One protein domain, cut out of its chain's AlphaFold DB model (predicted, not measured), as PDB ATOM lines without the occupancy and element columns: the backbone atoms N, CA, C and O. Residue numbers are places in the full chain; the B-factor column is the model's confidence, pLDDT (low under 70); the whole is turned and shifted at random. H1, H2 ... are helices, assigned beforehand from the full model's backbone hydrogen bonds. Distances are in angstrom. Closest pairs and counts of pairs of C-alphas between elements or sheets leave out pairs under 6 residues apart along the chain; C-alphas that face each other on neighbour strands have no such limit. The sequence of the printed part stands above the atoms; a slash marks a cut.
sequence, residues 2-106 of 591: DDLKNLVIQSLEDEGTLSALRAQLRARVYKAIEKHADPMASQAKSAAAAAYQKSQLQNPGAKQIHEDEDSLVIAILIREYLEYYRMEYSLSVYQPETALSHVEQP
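Overview. This is residues 2 to 106 of the 591 residues of the protein "FGFR1 oncogene partner" of Oxytricha trifallax (UniProt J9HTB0). The long helix H2 is a beam crossed by H6 of the helical hairpin H5 and H6, while the chain from H3 through H4 to H5 swings round in a loose loop. At one end of H2, H1 turns off at a corner and its residues 2 to 8 stick out; past residue 36 of H2, a short link of 10 residues folds back into H3. The printed part has 105 residues with six named helices, H1 to H6 in chain order, no named strand, and is all helix. It is loose, with a radius of gyration of the C-alphas of 16.9 A, and spans 50 by 37 by 24 A.

Arrangement. Start at H2, residues 17 to 36: its residues 23 to 31 alone touch H6, residues 88 to 97, the same way at a steep tilt of 59 degrees, with the closest C-alphas, Ala 27 and Ser 92, 5.4 A apart. H5, residues 69 to 84, touches H6 with residues 79 to 83 alone, opposite ways at a shallow tilt of 20 degrees; the closest C-alphas, Leu 82 and Leu 91, are 6.2 A apart. H1, residues 2 to 14, and H2 only just touch, with 3 pairs of C-alphas within 8 A, and only at the corner; look at their closest C-alphas, Leu 12 and Leu 18, 5.3 A apart. H3, residues 47 to 56, and H2 are near each other, with 8 pairs of C-alphas within 10 A. H4, residues 60 to 65, is close but not clearly touching H5; their closest C-alphas, Ile 65 and Ser 71, are 6.3 A apart. Each O i to N i+4 pair is within hydrogen-bond range in H1, H2, H3 and H5, against 1 of 2 in H4 and 5 of 6 in H6.

Along the chain. Find C-alpha 17 at (22.175, -35.853, -44.172); from there H2 runs 28.6 A to C-alpha 36 at (19.933, -33.229, -15.830). H5 is 22.3 A long and H1 18.1 A. H6 ends at C-alpha 97, at (17.837, -47.284, -26.110).

Size, cuts and confidence. The C-alphas farthest apart, of Asp 3 and Gln 43, are 52.4 A apart. The printed part has no cut and no long link. Confidence is low, with pLDDT under 70, in 27 residues, among them 36 to 57.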
ATOM      1  N   ASP A   2       4.591 -28.519 -52.048       78.94
ATOM      2  CA  ASP A   2       4.721 -29.810 -51.357       78.94
ATOM      3  C   ASP A   2       5.547 -30.849 -52.129       78.94
ATOM      4  O   ASP A   2       6.361 -31.535 -51.522       78.94
ATOM      5  N   ASP A   3       5.466 -30.881 -53.462       82.75
ATOM      6  CA  ASP A   3       6.312 -31.776 -54.275       82.75
ATOM      7  C   ASP A   3       7.799 -31.424 -54.173       82.75
ATOM      8  O   ASP A   3       8.655 -32.299 -54.100       82.75
ATOM      9  N   LEU A   4       8.107 -30.125 -54.090       84.94
ATOM     10  CA  LEU A   4       9.472 -29.639 -53.907       84.94
ATOM     11  C   LEU A   4       9.994 -29.998 -52.510       84.94
ATOM     12  O   LEU A   4      11.136 -30.412 -52.361       84.94
ATOM     13  N   LYS A   5       9.140 -29.874 -51.488       87.19
ATOM     14  CA  LYS A   5       9.451 -30.282 -50.115       87.19
ATOM     15  C   LYS A   5       9.714 -31.787 -50.034       87.19
ATOM     16  O   LYS A   5      10.693 -32.181 -49.415       87.19
ATOM     17  N   ASN A   6       8.879 -32.610 -50.662       88.62
ATOM     18  CA  ASN A   6       9.042 -34.064 -50.667       88.62
ATOM     19  C   ASN A   6      10.311 -34.487 -51.411       88.62
ATOM     20  O   ASN A   6      11.032 -35.352 -50.928       88.62
ATOM     21  N   LEU A   7      10.632 -33.822 -52.522       88.50
ATOM     22  CA  LEU A   7      11.860 -34.067 -53.276       88.50
ATOM     23  C   LEU A   7      13.113 -33.649 -52.491       88.50
ATOM     24  O   LEU A   7      14.104 -34.370 -52.488       88.50
ATOM     25  N   VAL A   8      13.063 -32.530 -51.759       84.62
ATOM     26  CA  VAL A   8      14.146 -32.113 -50.850       84.62
ATOM     27  C   VAL A   8      14.295 -33.083 -49.675       84.62
ATOM     28  O   VAL A   8      15.417 -33.412 -49.307       84.62
ATOM     29  N   ILE A   9      13.193 -33.569 -49.094       86.25
ATOM     30  CA  ILE A   9      13.239 -34.575 -48.022       86.25
ATOM     31  C   ILE A   9      13.867 -35.872 -48.538       86.25
ATOM     32  O   ILE A   9      14.797 -36.355 -47.905       86.25
ATOM     33  N   GLN A  10      13.428 -36.382 -49.693       85.94
ATOM     34  CA  GLN A  10      14.000 -37.583 -50.309       85.94
ATOM     35  C   GLN A  10      15.488 -37.406 -50.617       85.94
ATOM     36  O   GLN A  10      16.284 -38.248 -50.228       85.94
ATOM     37  N   SER A  11      15.889 -36.271 -51.201       87.19
ATOM     38  CA  SER A  11      17.305 -35.978 -51.467       87.19
ATOM     39  C   SER A  11      18.142 -35.966 -50.184       87.19
ATOM     40  O   SER A  11      19.222 -36.546 -50.144       87.19
ATOM     41  N   LEU A  12      17.646 -35.345 -49.107       86.81
ATOM     42  CA  LEU A  12      18.345 -35.310 -47.815       86.81
ATOM     43  C   LEU A  12      18.346 -36.668 -47.093       86.81
ATOM     44  O   LEU A  12      19.218 -36.904 -46.250       86.81
ATOM     45  N   GLU A  13      17.370 -37.535 -47.368       86.12
ATOM     46  CA  GLU A  13      17.323 -38.917 -46.878       86.12
ATOM     47  C   GLU A  13      18.296 -39.817 -47.646       86.12
ATOM     48  O   GLU A  13      19.068 -40.532 -47.004       86.12
ATOM     49  N   ASP A  14      18.339 -39.708 -48.975       85.12
ATOM     50  CA  ASP A  14      19.236 -40.464 -49.858       85.12
ATOM     51  C   ASP A  14      20.710 -40.091 -49.633       85.12
ATOM     52  O   ASP A  14      21.581 -40.960 -49.581       85.12
ATOM     53  N   GLU A  15      21.001 -38.805 -49.417       86.75
ATOM     54  CA  GLU A  15      22.338 -38.324 -49.035       86.75
ATOM     55  C   GLU A  15      22.723 -38.710 -47.593       86.75
ATOM     56  O   GLU A  15      23.871 -38.542 -47.180       86.75
ATOM     57  N   GLY A  16      21.770 -39.192 -46.787       81.25
ATOM     58  CA  GLY A  16      21.976 -39.537 -45.380       81.25
ATOM     59  C   GLY A  16      22.113 -38.334 -44.436       81.25
ATOM     60  O   GLY A  16      22.199 -38.521 -43.219       81.25
ATOM     61  N   THR A  17      22.078 -37.100 -44.949       86.31
ATOM     62  CA  THR A  17      22.175 -35.853 -44.172       86.31
ATOM     63  C   THR A  17      21.053 -35.741 -43.136       86.31
ATOM     64  O   THR A  17      21.300 -35.374 -41.983       86.31
ATOM     65  N   LEU A  18      19.822 -36.115 -43.499       82.69
ATOM     66  CA  LEU A  18      18.686 -36.090 -42.574       82.69
ATOM     67  C   LEU A  18      18.833 -37.140 -41.467       82.69
ATOM     68  O   LEU A  18      18.556 -36.855 -40.302       82.69
ATOM     69  N   SER A  19      19.326 -38.331 -41.809       77.88
ATOM     70  CA  SER A  19      19.622 -39.404 -40.852       77.88
ATOM     71  C   SER A  19      20.725 -38.997 -39.875       77.88
ATOM     72  O   SER A  19      20.588 -39.208 -38.668       77.88
ATOM     73  N   ALA A  20      21.774 -38.329 -40.363       77.88
ATOM     74  CA  ALA A  20      22.839 -37.782 -39.528       77.88
ATOM     75  C   ALA A  20      22.317 -36.698 -38.572       77.88
ATOM     76  O   ALA A  20      22.609 -36.745 -37.377       77.88
ATOM     77  N   LEU A  21      21.496 -35.759 -39.057       83.81
ATOM     78  CA  LEU A  21      20.876 -34.725 -38.220       83.81
ATOM     79  C   LEU A  21      19.929 -35.320 -37.170       83.81
ATOM     80  O   LEU A  21      19.989 -34.927 -36.005       83.81
ATOM     81  N   ARG A  22      19.092 -36.297 -37.543       82.88
ATOM     82  CA  ARG A  22      18.213 -37.022 -36.607       82.88
ATOM     83  C   ARG A  22      19.033 -37.720 -35.519       82.88
ATOM     84  O   ARG A  22      18.710 -37.583 -34.338       82.88
ATOM     85  N   ALA A  23      20.113 -38.411 -35.888       79.31
ATOM     86  CA  ALA A  23      21.005 -39.078 -34.939       79.31
ATOM     87  C   ALA A  23      21.695 -38.080 -33.998       79.31
ATOM     88  O   ALA A  23      21.711 -38.286 -32.787       79.31
ATOM     89  N   GLN A  24      22.205 -36.965 -34.529       82.75
ATOM     90  CA  GLN A  24      22.804 -35.896 -33.729       82.75
ATOM     91  C   GLN A  24      21.797 -35.263 -32.767       82.75
ATOM     92  O   GLN A  24      22.128 -35.024 -31.608       82.75
ATOM     93  N   LEU A  25      20.565 -35.012 -33.217       86.38
ATOM     94  CA  LEU A  25      19.515 -34.452 -32.373       86.38
ATOM     95  C   LEU A  25      19.172 -35.410 -31.232       86.38
ATOM     96  O   LEU A  25      19.200 -35.000 -30.074       86.38
ATOM     97  N   ARG A  26      18.924 -36.690 -31.542       82.19
ATOM     98  CA  ARG A  26      18.676 -37.724 -30.526       82.19
ATOM     99  C   ARG A  26      19.844 -37.802 -29.541       82.19
ATOM    100  O   ARG A  26      19.621 -37.694 -28.340       82.19
ATOM    101  N   ALA A  27      21.083 -37.857 -30.028       81.19
ATOM    102  CA  ALA A  27      22.297 -37.847 -29.208       81.19
ATOM    103  C   ALA A  27      22.368 -36.647 -28.248       81.19
ATOM    104  O   ALA A  27      22.673 -36.796 -27.064       81.19
ATOM    105  N   ARG A  28      22.085 -35.435 -28.743       82.50
ATOM    106  CA  ARG A  28      22.083 -34.205 -27.935       82.50
ATOM    107  C   ARG A  28      20.975 -34.221 -26.885       82.50
ATOM    108  O   ARG A  28      21.235 -33.826 -25.752       82.50
ATOM    109  N   VAL A  29      19.784 -34.709 -27.237       81.12
ATOM    110  CA  VAL A  29      18.659 -34.877 -26.305       81.12
ATOM    111  C   VAL A  29      19.022 -35.873 -25.203       81.12
ATOM    112  O   VAL A  29      18.862 -35.544 -24.031       81.12
ATOM    113  N   TYR A  30      19.592 -37.033 -25.545       77.81
ATOM    114  CA  TYR A  30      20.057 -38.008 -24.554       77.81
ATOM    115  C   TYR A  30      21.112 -37.417 -23.613       77.81
ATOM    116  O   TYR A  30      20.956 -37.516 -22.398       77.81
ATOM    117  N   LYS A  31      22.127 -36.722 -24.148       78.06
ATOM    118  CA  LYS A  31      23.159 -36.048 -23.337       78.06
ATOM    119  C   LYS A  31      22.579 -34.976 -22.410       78.06
ATOM    120  O   LYS A  31      23.010 -34.855 -21.267       78.06
ATOM    121  N   ALA A  32      21.610 -34.190 -22.885       79.19
ATOM    122  CA  ALA A  32      20.944 -33.186 -22.059       79.19
ATOM    123  C   ALA A  32      20.161 -33.844 -20.914       79.19
ATOM    124  O   ALA A  32      20.291 -33.432 -19.764       79.19
ATOM    125  N   ILE A  33      19.402 -34.904 -21.210       76.25
ATOM    126  CA  ILE A  33      18.649 -35.653 -20.199       76.25
ATOM    127  C   ILE A  33      19.594 -36.284 -19.172       76.25
ATOM    128  O   ILE A  33      19.318 -36.188 -17.982       76.25
ATOM    129  N   GLU A  34      20.715 -36.872 -19.594       69.88
ATOM    130  CA  GLU A  34      21.715 -37.458 -18.693       69.88
ATOM    131  C   GLU A  34      22.339 -36.411 -17.759       69.88
ATOM    132  O   GLU A  34      22.350 -36.609 -16.547       69.88
ATOM    133  N   LYS A  35      22.740 -35.249 -18.294       73.50
ATOM    134  CA  LYS A  35      23.278 -34.127 -17.505       73.50
ATOM    135  C   LYS A  35      22.283 -33.611 -16.458       73.50
ATOM    136  O   LYS A  35      22.679 -33.213 -15.368       73.50
ATOM    137  N   HIS A  36      20.989 -33.610 -16.775       65.25
ATOM    138  CA  HIS A  36      19.933 -33.229 -15.830       65.25
ATOM    139  C   HIS A  36      19.491 -34.378 -14.906       65.25
ATOM    140  O   HIS A  36      18.820 -34.127 -13.906       65.25
ATOM    141  N   ALA A  37      19.865 -35.621 -15.216       58.69
ATOM    142  CA  ALA A  37      19.584 -36.809 -14.413       58.69
ATOM    143  C   ALA A  37      20.695 -37.133 -13.398       58.69
ATOM    144  O   ALA A  37      20.557 -38.108 -12.653       58.69
ATOM    145  N   ASP A  38      21.766 -36.331 -13.337       53.03
ATOM    146  CA  ASP A  38      22.876 -36.547 -12.413       53.03
ATOM    147  C   ASP A  38      22.388 -36.582 -10.945       53.03
ATOM    148  O   ASP A  38      21.768 -35.625 -10.447       53.03
ATOM    149  N   PRO A  39      22.672 -37.666 -10.197       52.56
ATOM    150  CA  PRO A  39      22.193 -37.843  -8.828       52.56
ATOM    151  C   PRO A  39      22.852 -36.878  -7.830       52.56
ATOM    152  O   PRO A  39      22.309 -36.664  -6.746       52.56
ATOM    153  N   MET A  40      23.985 -36.257  -8.186       45.28
ATOM    154  CA  MET A  40      24.655 -35.260  -7.341       45.28
ATOM    155  C   MET A  40      23.963 -33.889  -7.346       45.28
ATOM    156  O   MET A  40      23.952 -33.225  -6.312       45.28
ATOM    157  N   ALA A  41      23.325 -33.488  -8.451       45.75
ATOM    158  CA  ALA A  41      22.520 -32.262  -8.508       45.75
ATOM    159  C   ALA A  41      21.110 -32.454  -7.907       45.75
ATOM    160  O   ALA A  41      20.419 -31.494  -7.563       45.75
ATOM    161  N   SER A  42      20.692 -33.711  -7.731       47.66
ATOM    162  CA  SER A  42      19.315 -34.106  -7.429       47.66
ATOM    163  C   SER A  42      19.158 -34.723  -6.037       47.66
ATOM    164  O   SER A  42      18.424 -35.691  -5.864       47.66
ATOM    165  N   GLN A  43      19.781 -34.161  -4.999       43.72
ATOM    166  CA  GLN A  43      19.570 -34.636  -3.619       43.72
ATOM    167  C   GLN A  43      18.132 -34.433  -3.081       43.72
ATOM    168  O   GLN A  43      17.854 -34.810  -1.944       43.72
ATOM    169  N   ALA A  44      17.190 -33.874  -3.857       45.41
ATOM    170  CA  ALA A  44      15.842 -33.572  -3.356       45.41
ATOM    171  C   ALA A  44      14.658 -33.786  -4.323       45.41
ATOM    172  O   ALA A  44      13.512 -33.664  -3.885       45.41
ATOM    173  N   LYS A  45      14.863 -34.127  -5.603       45.84
ATOM    174  CA  LYS A  45      13.762 -34.496  -6.516       45.84
ATOM    175  C   LYS A  45      13.951 -35.951  -6.926       45.84
ATOM    176  O   LYS A  45      14.997 -36.332  -7.427       45.84
ATOM    177  N   SER A  46      12.963 -36.758  -6.556       48.50
ATOM    178  CA  SER A  46      13.044 -38.203  -6.359       48.50
ATOM    179  C   SER A  46      13.800 -38.954  -7.458       48.50
ATOM    180  O   SER A  46      13.509 -38.808  -8.642       48.50
ATOM    181  N   ALA A  47      14.672 -39.877  -7.048       53.28
ATOM    182  CA  ALA A  47      15.262 -40.895  -7.922       53.28
ATOM    183  C   ALA A  47      14.213 -41.619  -8.797       53.28
ATOM    184  O   ALA A  47      14.528 -42.094  -9.882       53.28
ATOM    185  N   ALA A  48      12.945 -41.642  -8.368       50.62
ATOM    186  CA  ALA A  48      11.810 -42.147  -9.133       50.62
ATOM    187  C   ALA A  48      11.484 -41.335 -10.404       50.62
ATOM    188  O   ALA A  48      11.069 -41.930 -11.390       50.62
ATOM    189  N   ALA A  49      11.670 -40.009 -10.416       52.62
ATOM    190  CA  ALA A  49      11.428 -39.180 -11.602       52.62
ATOM    191  C   ALA A  49      12.529 -39.371 -12.657       52.62
ATOM    192  O   ALA A  49      12.222 -39.570 -13.831       52.62
ATOM    193  N   ALA A  50      13.794 -39.417 -12.223       55.31
ATOM    194  CA  ALA A  50      14.925 -39.744 -13.092       55.31
ATOM    195  C   ALA A  50      14.830 -41.186 -13.624       55.31
ATOM    196  O   ALA A  50      15.026 -41.421 -14.814       55.31
ATOM    197  N   ALA A  51      14.441 -42.149 -12.780       55.94
ATOM    198  CA  ALA A  51      14.218 -43.535 -13.193       55.94
ATOM    199  C   ALA A  51      13.042 -43.684 -14.169       55.94
ATOM    200  O   ALA A  51      13.142 -44.453 -15.120       55.94
ATOM    201  N   TYR A  52      11.948 -42.939 -13.979       56.88
ATOM    202  CA  TYR A  52      10.796 -42.951 -14.884       56.88
ATOM    203  C   TYR A  52      11.135 -42.356 -16.255       56.88
ATOM    204  O   TYR A  52      10.782 -42.925 -17.285       56.88
ATOM    205  N   GLN A  53      11.877 -41.245 -16.284       59.09
ATOM    206  CA  GLN A  53      12.327 -40.637 -17.534       59.09
ATOM    207  C   GLN A  53      13.342 -41.529 -18.262       59.09
ATOM    208  O   GLN A  53      13.270 -41.677 -19.478       59.09
ATOM    209  N   LYS A  54      14.220 -42.212 -17.517       61.09
ATOM    210  CA  LYS A  54      15.153 -43.198 -18.075       61.09
ATOM    211  C   LYS A  54      14.450 -44.468 -18.570       61.09
ATOM    212  O   LYS A  54      14.877 -45.024 -19.573       61.09
ATOM    213  N   SER A  55      13.357 -44.907 -17.936       59.41
ATOM    214  CA  SER A  55      12.599 -46.089 -18.386       59.41
ATOM    215  C   SER A  55      11.700 -45.823 -19.596       59.41
ATOM    216  O   SER A  55      11.389 -46.764 -20.310       59.41
ATOM    217  N   GLN A  56      11.265 -44.579 -19.823       62.22
ATOM    218  CA  GLN A  56      10.517 -44.177 -21.028       62.22
ATOM    219  C   GLN A  56      11.404 -44.163 -22.285       62.22
ATOM    220  O   GLN A  56      10.918 -44.346 -23.394       62.22
ATOM    221  N   LEU A  57      12.705 -43.938 -22.100       65.50
ATOM    222  CA  LEU A  57      13.704 -43.857 -23.167       65.50
ATOM    223  C   LEU A  57      14.316 -45.210 -23.549       65.50
ATOM    224  O   LEU A  57      14.981 -45.313 -24.577       65.50
ATOM    225  N   GLN A  58      14.126 -46.221 -22.703       72.12
ATOM    226  CA  GLN A  58      14.611 -47.576 -22.926       72.12
ATOM    227  C   GLN A  58      13.576 -48.370 -23.707       72.12
ATOM    228  O   GLN A  58      12.384 -48.325 -23.399       72.12
ATOM    229  N   ASN A  59      14.036 -49.171 -24.664       77.31
ATOM    230  CA  ASN A  59      13.175 -50.162 -25.279       77.31
ATOM    231  C   ASN A  59      12.826 -51.237 -24.226       77.31
ATOM    232  O   ASN A  59      13.727 -51.930 -23.739       77.31
ATOM    233  N   PRO A  60      11.538 -51.415 -23.865       69.75
ATOM    234  CA  PRO A  60      11.138 -52.393 -22.856       69.75
ATOM    235  C   PRO A  60      11.476 -53.833 -23.266       69.75
ATOM    236  O   PRO A  60      11.758 -54.652 -22.394       69.75
ATOM    237  N   GLY A  61      11.504 -54.128 -24.572       73.25
ATOM    238  CA  GLY A  61      11.922 -55.427 -25.095       73.25
ATOM    239  C   GLY A  61      13.426 -55.663 -24.952       73.25
ATOM    240  O   GLY A  61      13.830 -56.751 -24.560       73.25
ATOM    241  N   ALA A  62      14.257 -54.640 -25.177       73.44
ATOM    242  CA  ALA A  62      15.710 -54.767 -25.019       73.44
ATOM    243  C   ALA A  62      16.085 -55.127 -23.574       73.44
ATOM    244  O   ALA A  62      16.873 -56.037 -23.341       73.44
ATOM    245  N   LYS A  63      15.435 -54.491 -22.591       73.62
ATOM    246  CA  LYS A  63      15.681 -54.772 -21.173       73.62
ATOM    247  C   LYS A  63      15.387 -56.226 -20.782       73.62
ATOM    248  O   LYS A  63      16.128 -56.778 -19.981       73.62
ATOM    249  N   GLN A  64      14.330 -56.820 -21.336       74.81
ATOM    250  CA  GLN A  64      13.979 -58.227 -21.099       74.81
ATOM    251  C   GLN A  64      14.938 -59.180 -21.820       74.81
ATOM    252  O   GLN A  64      15.284 -60.227 -21.291       74.81
ATOM    253  N   ILE A  65      15.400 -58.810 -23.015       71.19
ATOM    254  CA  ILE A  65      16.330 -59.627 -23.806       71.19
ATOM    255  C   ILE A  65      17.717 -59.689 -23.146       71.19
ATOM    256  O   ILE A  65      18.375 -60.718 -23.215       71.19
ATOM    257  N   HIS A  66      18.148 -58.636 -22.449       79.94
ATOM    258  CA  HIS A  66      19.411 -58.637 -21.698       79.94
ATOM    259  C   HIS A  66      19.386 -59.461 -20.399       79.94
ATOM    260  O   HIS A  66      20.410 -59.530 -19.725       79.94
ATOM    261  N   GLU A  67      18.254 -60.073 -20.032       79.31
ATOM    262  CA  GLU A  67      18.218 -61.077 -18.955       79.31
ATOM    263  C   GLU A  67      18.934 -62.373 -19.370       79.31
ATOM    264  O   GLU A  67      19.403 -63.118 -18.511       79.31
ATOM    265  N   ASP A  68      19.041 -62.625 -20.677       86.75
ATOM    266  CA  ASP A  68      19.840 -63.702 -21.249       86.75
ATOM    267  C   ASP A  68      21.293 -63.250 -21.473       86.75
ATOM    268  O   ASP A  68      21.562 -62.229 -22.115       86.75
ATOM    269  N   GLU A  69      22.241 -64.033 -20.954       83.62
ATOM    270  CA  GLU A  69      23.675 -63.718 -20.990       83.62
ATOM    271  C   GLU A  69      24.213 -63.655 -22.428       83.62
ATOM    272  O   GLU A  69      24.967 -62.740 -22.765       83.62
ATOM    273  N   ASP A  70      23.785 -64.564 -23.308       85.38
ATOM    274  CA  ASP A  70      24.234 -64.586 -24.706       85.38
ATOM    275  C   ASP A  70      23.740 -63.343 -25.462       85.38
ATOM    276  O   ASP A  70      24.487 -62.688 -26.199       85.38
ATOM    277  N   SER A  71      22.488 -62.960 -25.223       85.56
ATOM    278  CA  SER A  71      21.882 -61.753 -25.785       85.56
ATOM    279  C   SER A  71      22.542 -60.465 -25.275       85.56
ATOM    280  O   SER A  71      22.750 -59.517 -26.044       85.56
ATOM    281  N   LEU A  72      22.927 -60.418 -23.996       86.06
ATOM    282  CA  LEU A  72      23.713 -59.320 -23.428       86.06
ATOM    283  C   LEU A  72      25.104 -59.233 -24.071       86.06
ATOM    284  O   LEU A  72      25.553 -58.145 -24.444       86.06
ATOM    285  N   VAL A  73      25.771 -60.370 -24.262       87.31
ATOM    286  CA  VAL A  73      27.082 -60.447 -24.918       87.31
ATOM    287  C   VAL A  73      27.016 -59.945 -26.362       87.31
ATOM    288  O   VAL A  73      27.878 -59.167 -26.775       87.31
ATOM    289  N   ILE A  74      25.977 -60.300 -27.124       89.38
ATOM    290  CA  ILE A  74      25.759 -59.771 -28.482       89.38
ATOM    291  C   ILE A  74      25.599 -58.248 -28.455       89.38
ATOM    292  O   ILE A  74      26.201 -57.541 -29.267       89.38
ATOM    293  N   ALA A  75      24.832 -57.718 -27.504       89.12
ATOM    294  CA  ALA A  75      24.614 -56.283 -27.383       89.12
ATOM    295  C   ALA A  75      25.909 -55.515 -27.061       89.12
ATOM    296  O   ALA A  75      26.136 -54.426 -27.602       89.12
ATOM    297  N   ILE A  76      26.779 -56.105 -26.236       89.12
ATOM    298  CA  ILE A  76      28.122 -55.598 -25.929       89.12
ATOM    299  C   ILE A  76      29.041 -55.679 -27.159       89.12
ATOM    300  O   ILE A  76      29.783 -54.735 -27.423       89.12
ATOM    301  N   LEU A  77      28.968 -56.751 -27.954       90.00
ATOM    302  CA  LEU A  77      29.734 -56.886 -29.200       90.00
ATOM    303  C   LEU A  77      29.331 -55.837 -30.251       90.00
ATOM    304  O   LEU A  77      30.194 -55.255 -30.906       90.00
ATOM    305  N   ILE A  78      28.032 -55.552 -30.391       91.75
ATOM    306  CA  ILE A  78      27.533 -54.473 -31.262       91.75
ATOM    307  C   ILE A  78      28.028 -53.115 -30.758       91.75
ATOM    308  O   ILE A  78      28.450 -52.273 -31.549       91.75
ATOM    309  N   ARG A  79      28.031 -52.904 -29.438       90.00
ATOM    310  CA  ARG A  79      28.585 -51.687 -28.841       90.00
ATOM    311  C   ARG A  79      30.072 -51.516 -29.180       90.00
ATOM    312  O   ARG A  79      30.452 -50.434 -29.616       90.00
ATOM    313  N   GLU A  80      30.890 -52.561 -29.008       90.38
ATOM    314  CA  GLU A  80      32.326 -52.537 -29.341       90.38
ATOM    315  C   GLU A  80      32.552 -52.216 -30.816       90.38
ATOM    316  O   GLU A  80      33.422 -51.415 -31.137       90.38
ATOM    317  N   TYR A  81      31.723 -52.755 -31.710       91.88
ATOM    318  CA  TYR A  81      31.779 -52.434 -33.133       91.88
ATOM    319  C   TYR A  81      31.537 -50.941 -33.406       91.88
ATOM    320  O   TYR A  81      32.282 -50.318 -34.165       91.88
ATOM    321  N   LEU A  82      30.513 -50.353 -32.778       91.12
ATOM    322  CA  LEU A  82      30.218 -48.920 -32.909       91.12
ATOM    323  C   LEU A  82      31.348 -48.053 -32.336       91.12
ATOM    324  O   LEU A  82      31.682 -47.015 -32.910       91.12
ATOM    325  N   GLU A  83      31.945 -48.484 -31.226       89.06
ATOM    326  CA  GLU A  83      33.078 -47.820 -30.580       89.06
ATOM    327  C   GLU A  83      34.343 -47.891 -31.453       89.06
ATOM    328  O   GLU A  83      34.998 -46.872 -31.677       89.06
ATOM    329  N   TYR A  84      34.619 -49.054 -32.049       88.81
ATOM    330  CA  TYR A  84      35.748 -49.293 -32.948       88.81
ATOM    331  C   TYR A  84      35.745 -48.344 -34.158       88.81
ATOM    332  O   TYR A  84      36.775 -47.760 -34.500       88.81
ATOM    333  N   TYR A  85      34.579 -48.125 -34.774       89.06
ATOM    334  CA  TYR A  85      34.419 -47.197 -35.901       89.06
ATOM    335  C   TYR A  85      34.158 -45.741 -35.493       89.06
ATOM    336  O   TYR A  85      33.905 -44.905 -36.359       89.06
ATOM    337  N   ARG A  86      34.230 -45.413 -34.194       86.44
ATOM    338  CA  ARG A  86      33.987 -44.059 -33.661       86.44
ATOM    339  C   ARG A  86      32.619 -43.493 -34.052       86.44
ATOM    340  O   ARG A  86      32.471 -42.305 -34.337       86.44
ATOM    341  N   MET A  87      31.589 -44.335 -34.051       87.38
ATOM    342  CA  MET A  87      30.214 -43.930 -34.346       87.38
ATOM    343  C   MET A  87      29.563 -43.274 -33.121       87.38
ATOM    344  O   MET A  87      28.569 -43.764 -32.591       87.38
ATOM    345  N   GLU A  88      30.126 -42.160 -32.649       82.50
ATOM    346  CA  GLU A  88      29.779 -41.541 -31.360       82.50
ATOM    347  C   GLU A  88      28.300 -41.148 -31.245       82.50
ATOM    348  O   GLU A  88      27.684 -41.340 -30.195       82.50
ATOM    349  N   TYR A  89      27.703 -40.631 -32.324       82.00
ATOM    350  CA  TYR A  89      26.281 -40.277 -32.332       82.00
ATOM    351  C   TYR A  89      25.402 -41.515 -32.184       82.00
ATOM    352  O   TYR A  89      24.544 -41.555 -31.303       82.00
ATOM    353  N   SER A  90      25.661 -42.551 -32.982       87.12
ATOM    354  CA  SER A  90      24.942 -43.821 -32.898       87.12
ATOM    355  C   SER A  90      25.139 -44.480 -31.539       87.12
ATOM    356  O   SER A  90      24.171 -44.946 -30.956       87.12
ATOM    357  N   LEU A  91      26.354 -44.452 -30.988       86.56
ATOM    358  CA  LEU A  91      26.666 -45.017 -29.677       86.56
ATOM    359  C   LEU A  91      25.892 -44.316 -28.550       86.56
ATOM    360  O   LEU A  91      25.327 -44.986 -27.687       86.56
ATOM    361  N   SER A  92      25.808 -42.982 -28.591       82.12
ATOM    362  CA  SER A  92      25.084 -42.183 -27.589       82.12
ATOM    363  C   SER A  92      23.564 -42.372 -27.603       82.12
ATOM    364  O   SER A  92      22.900 -42.042 -26.627       82.12
ATOM    365  N   VAL A  93      23.022 -42.907 -28.699       85.81
ATOM    366  CA  VAL A  93      21.609 -43.289 -28.836       85.81
ATOM    367  C   VAL A  93      21.424 -44.767 -28.487       85.81
ATOM    368  O   VAL A  93      20.547 -45.127 -27.711       85.81
ATOM    369  N   TYR A  94      22.311 -45.621 -28.995       87.25
ATOM    370  CA  TYR A  94      22.272 -47.065 -28.812       87.25
ATOM    371  C   TYR A  94      22.327 -47.464 -27.336       87.25
ATOM    372  O   TYR A  94      21.505 -48.262 -26.894       87.25
ATOM    373  N   GLN A  95      23.255 -46.902 -26.556       85.00
ATOM    374  CA  GLN A  95      23.420 -47.243 -25.137       85.00
ATOM    375  C   GLN A  95      22.157 -46.996 -24.286       85.00
ATOM    376  O   GLN A  95      21.761 -47.911 -23.559       85.00
ATOM    377  N   PRO A  96      21.506 -45.816 -24.335       80.25
ATOM    378  CA  PRO A  96      20.265 -45.600 -23.597       80.25
ATOM    379  C   PRO A  96      19.076 -46.377 -24.172       80.25
ATOM    380  O   PRO A  96      18.284 -46.884 -23.381       80.25
ATOM    381  N   GLU A  97      18.952 -46.536 -25.497       83.44
ATOM    382  CA  GLU A  97      17.837 -47.284 -26.110       83.44
ATOM    383  C   GLU A  97      17.869 -48.780 -25.757       83.44
ATOM    384  O   GLU A  97      16.828 -49.378 -25.480       83.44
ATOM    385  N   THR A  98      19.063 -49.375 -25.704       83.94
ATOM    386  CA  THR A  98      19.276 -50.785 -25.323       83.94
ATOM    387  C   THR A  98      19.419 -50.996 -23.818       83.94
ATOM    388  O   THR A  98      19.697 -52.097 -23.369       83.94
ATOM    389  N   ALA A  99      19.233 -49.960 -22.997       81.12
ATOM    390  CA  ALA A  99      19.432 -50.039 -21.549       81.12
ATOM    391  C   ALA A  99      20.851 -50.490 -21.113       81.12
ATOM    392  O   ALA A  99      21.047 -50.872 -19.957       81.12
ATOM    393  N   LEU A 100      21.861 -50.364 -21.983       77.94
ATOM    394  CA  LEU A 100      23.261 -50.699 -21.690       77.94
ATOM    395  C   LEU A 100      23.989 -49.635 -20.856       77.94
ATOM    396  O   LEU A 100      25.099 -49.880 -20.394       77.94
ATOM    397  N   SER A 101      23.385 -48.467 -20.612       68.81
ATOM    398  CA  SER A 101      24.009 -47.365 -19.852       68.81
ATOM    399  C   SER A 101      24.421 -47.721 -18.416       68.81
ATOM    400  O   SER A 101      25.147 -46.958 -17.789       68.81
ATOM    401  N   HIS A 102      23.906 -48.820 -17.860       65.56
ATOM    402  CA  HIS A 102      24.217 -49.285 -16.503       65.56
ATOM    403  C   HIS A 102      25.100 -50.532 -16.467       65.56
ATOM    404  O   HIS A 102      25.476 -50.970 -15.383       65.56
ATOM    405  N   VAL A 103      25.400 -51.116 -17.627       70.62
ATOM    406  CA  VAL A 103      26.221 -52.319 -17.715       70.62
ATOM    407  C   VAL A 103      27.683 -51.904 -17.620       70.62
ATOM    408  O   VAL A 103      28.131 -50.990 -18.320       70.62
ATOM    409  N   GLU A 104      28.411 -52.561 -16.719       67.69
ATOM    410  CA  GLU A 104      29.840 -52.351 -16.519       67.69
ATOM    411  C   GLU A 104      30.560 -52.534 -17.854       67.69
ATOM    412  O   GLU A 104      30.311 -53.509 -18.561       67.69
ATOM    413  N   GLN A 105      31.379 -51.558 -18.241       73.12
ATOM    414  CA  GLN A 105      31.970 -51.515 -19.572       73.12
ATOM    415  C   GLN A 105      33.178 -52.459 -19.603       73.12
ATOM    416  O   GLN A 105      34.229 -52.087 -19.083       73.12
ATOM    417  N   PRO A 106      33.047 -53.673 -20.165       75.75
ATOM    418  CA  PRO A 106      34.132 -54.634 -20.123       75.75
ATOM    419  C   PRO A 106      35.212 -54.213 -21.119       75.75
ATOM    420  O   PRO A 106      34.897 -53.722 -22.209       75.75
TER     421      PRO A 106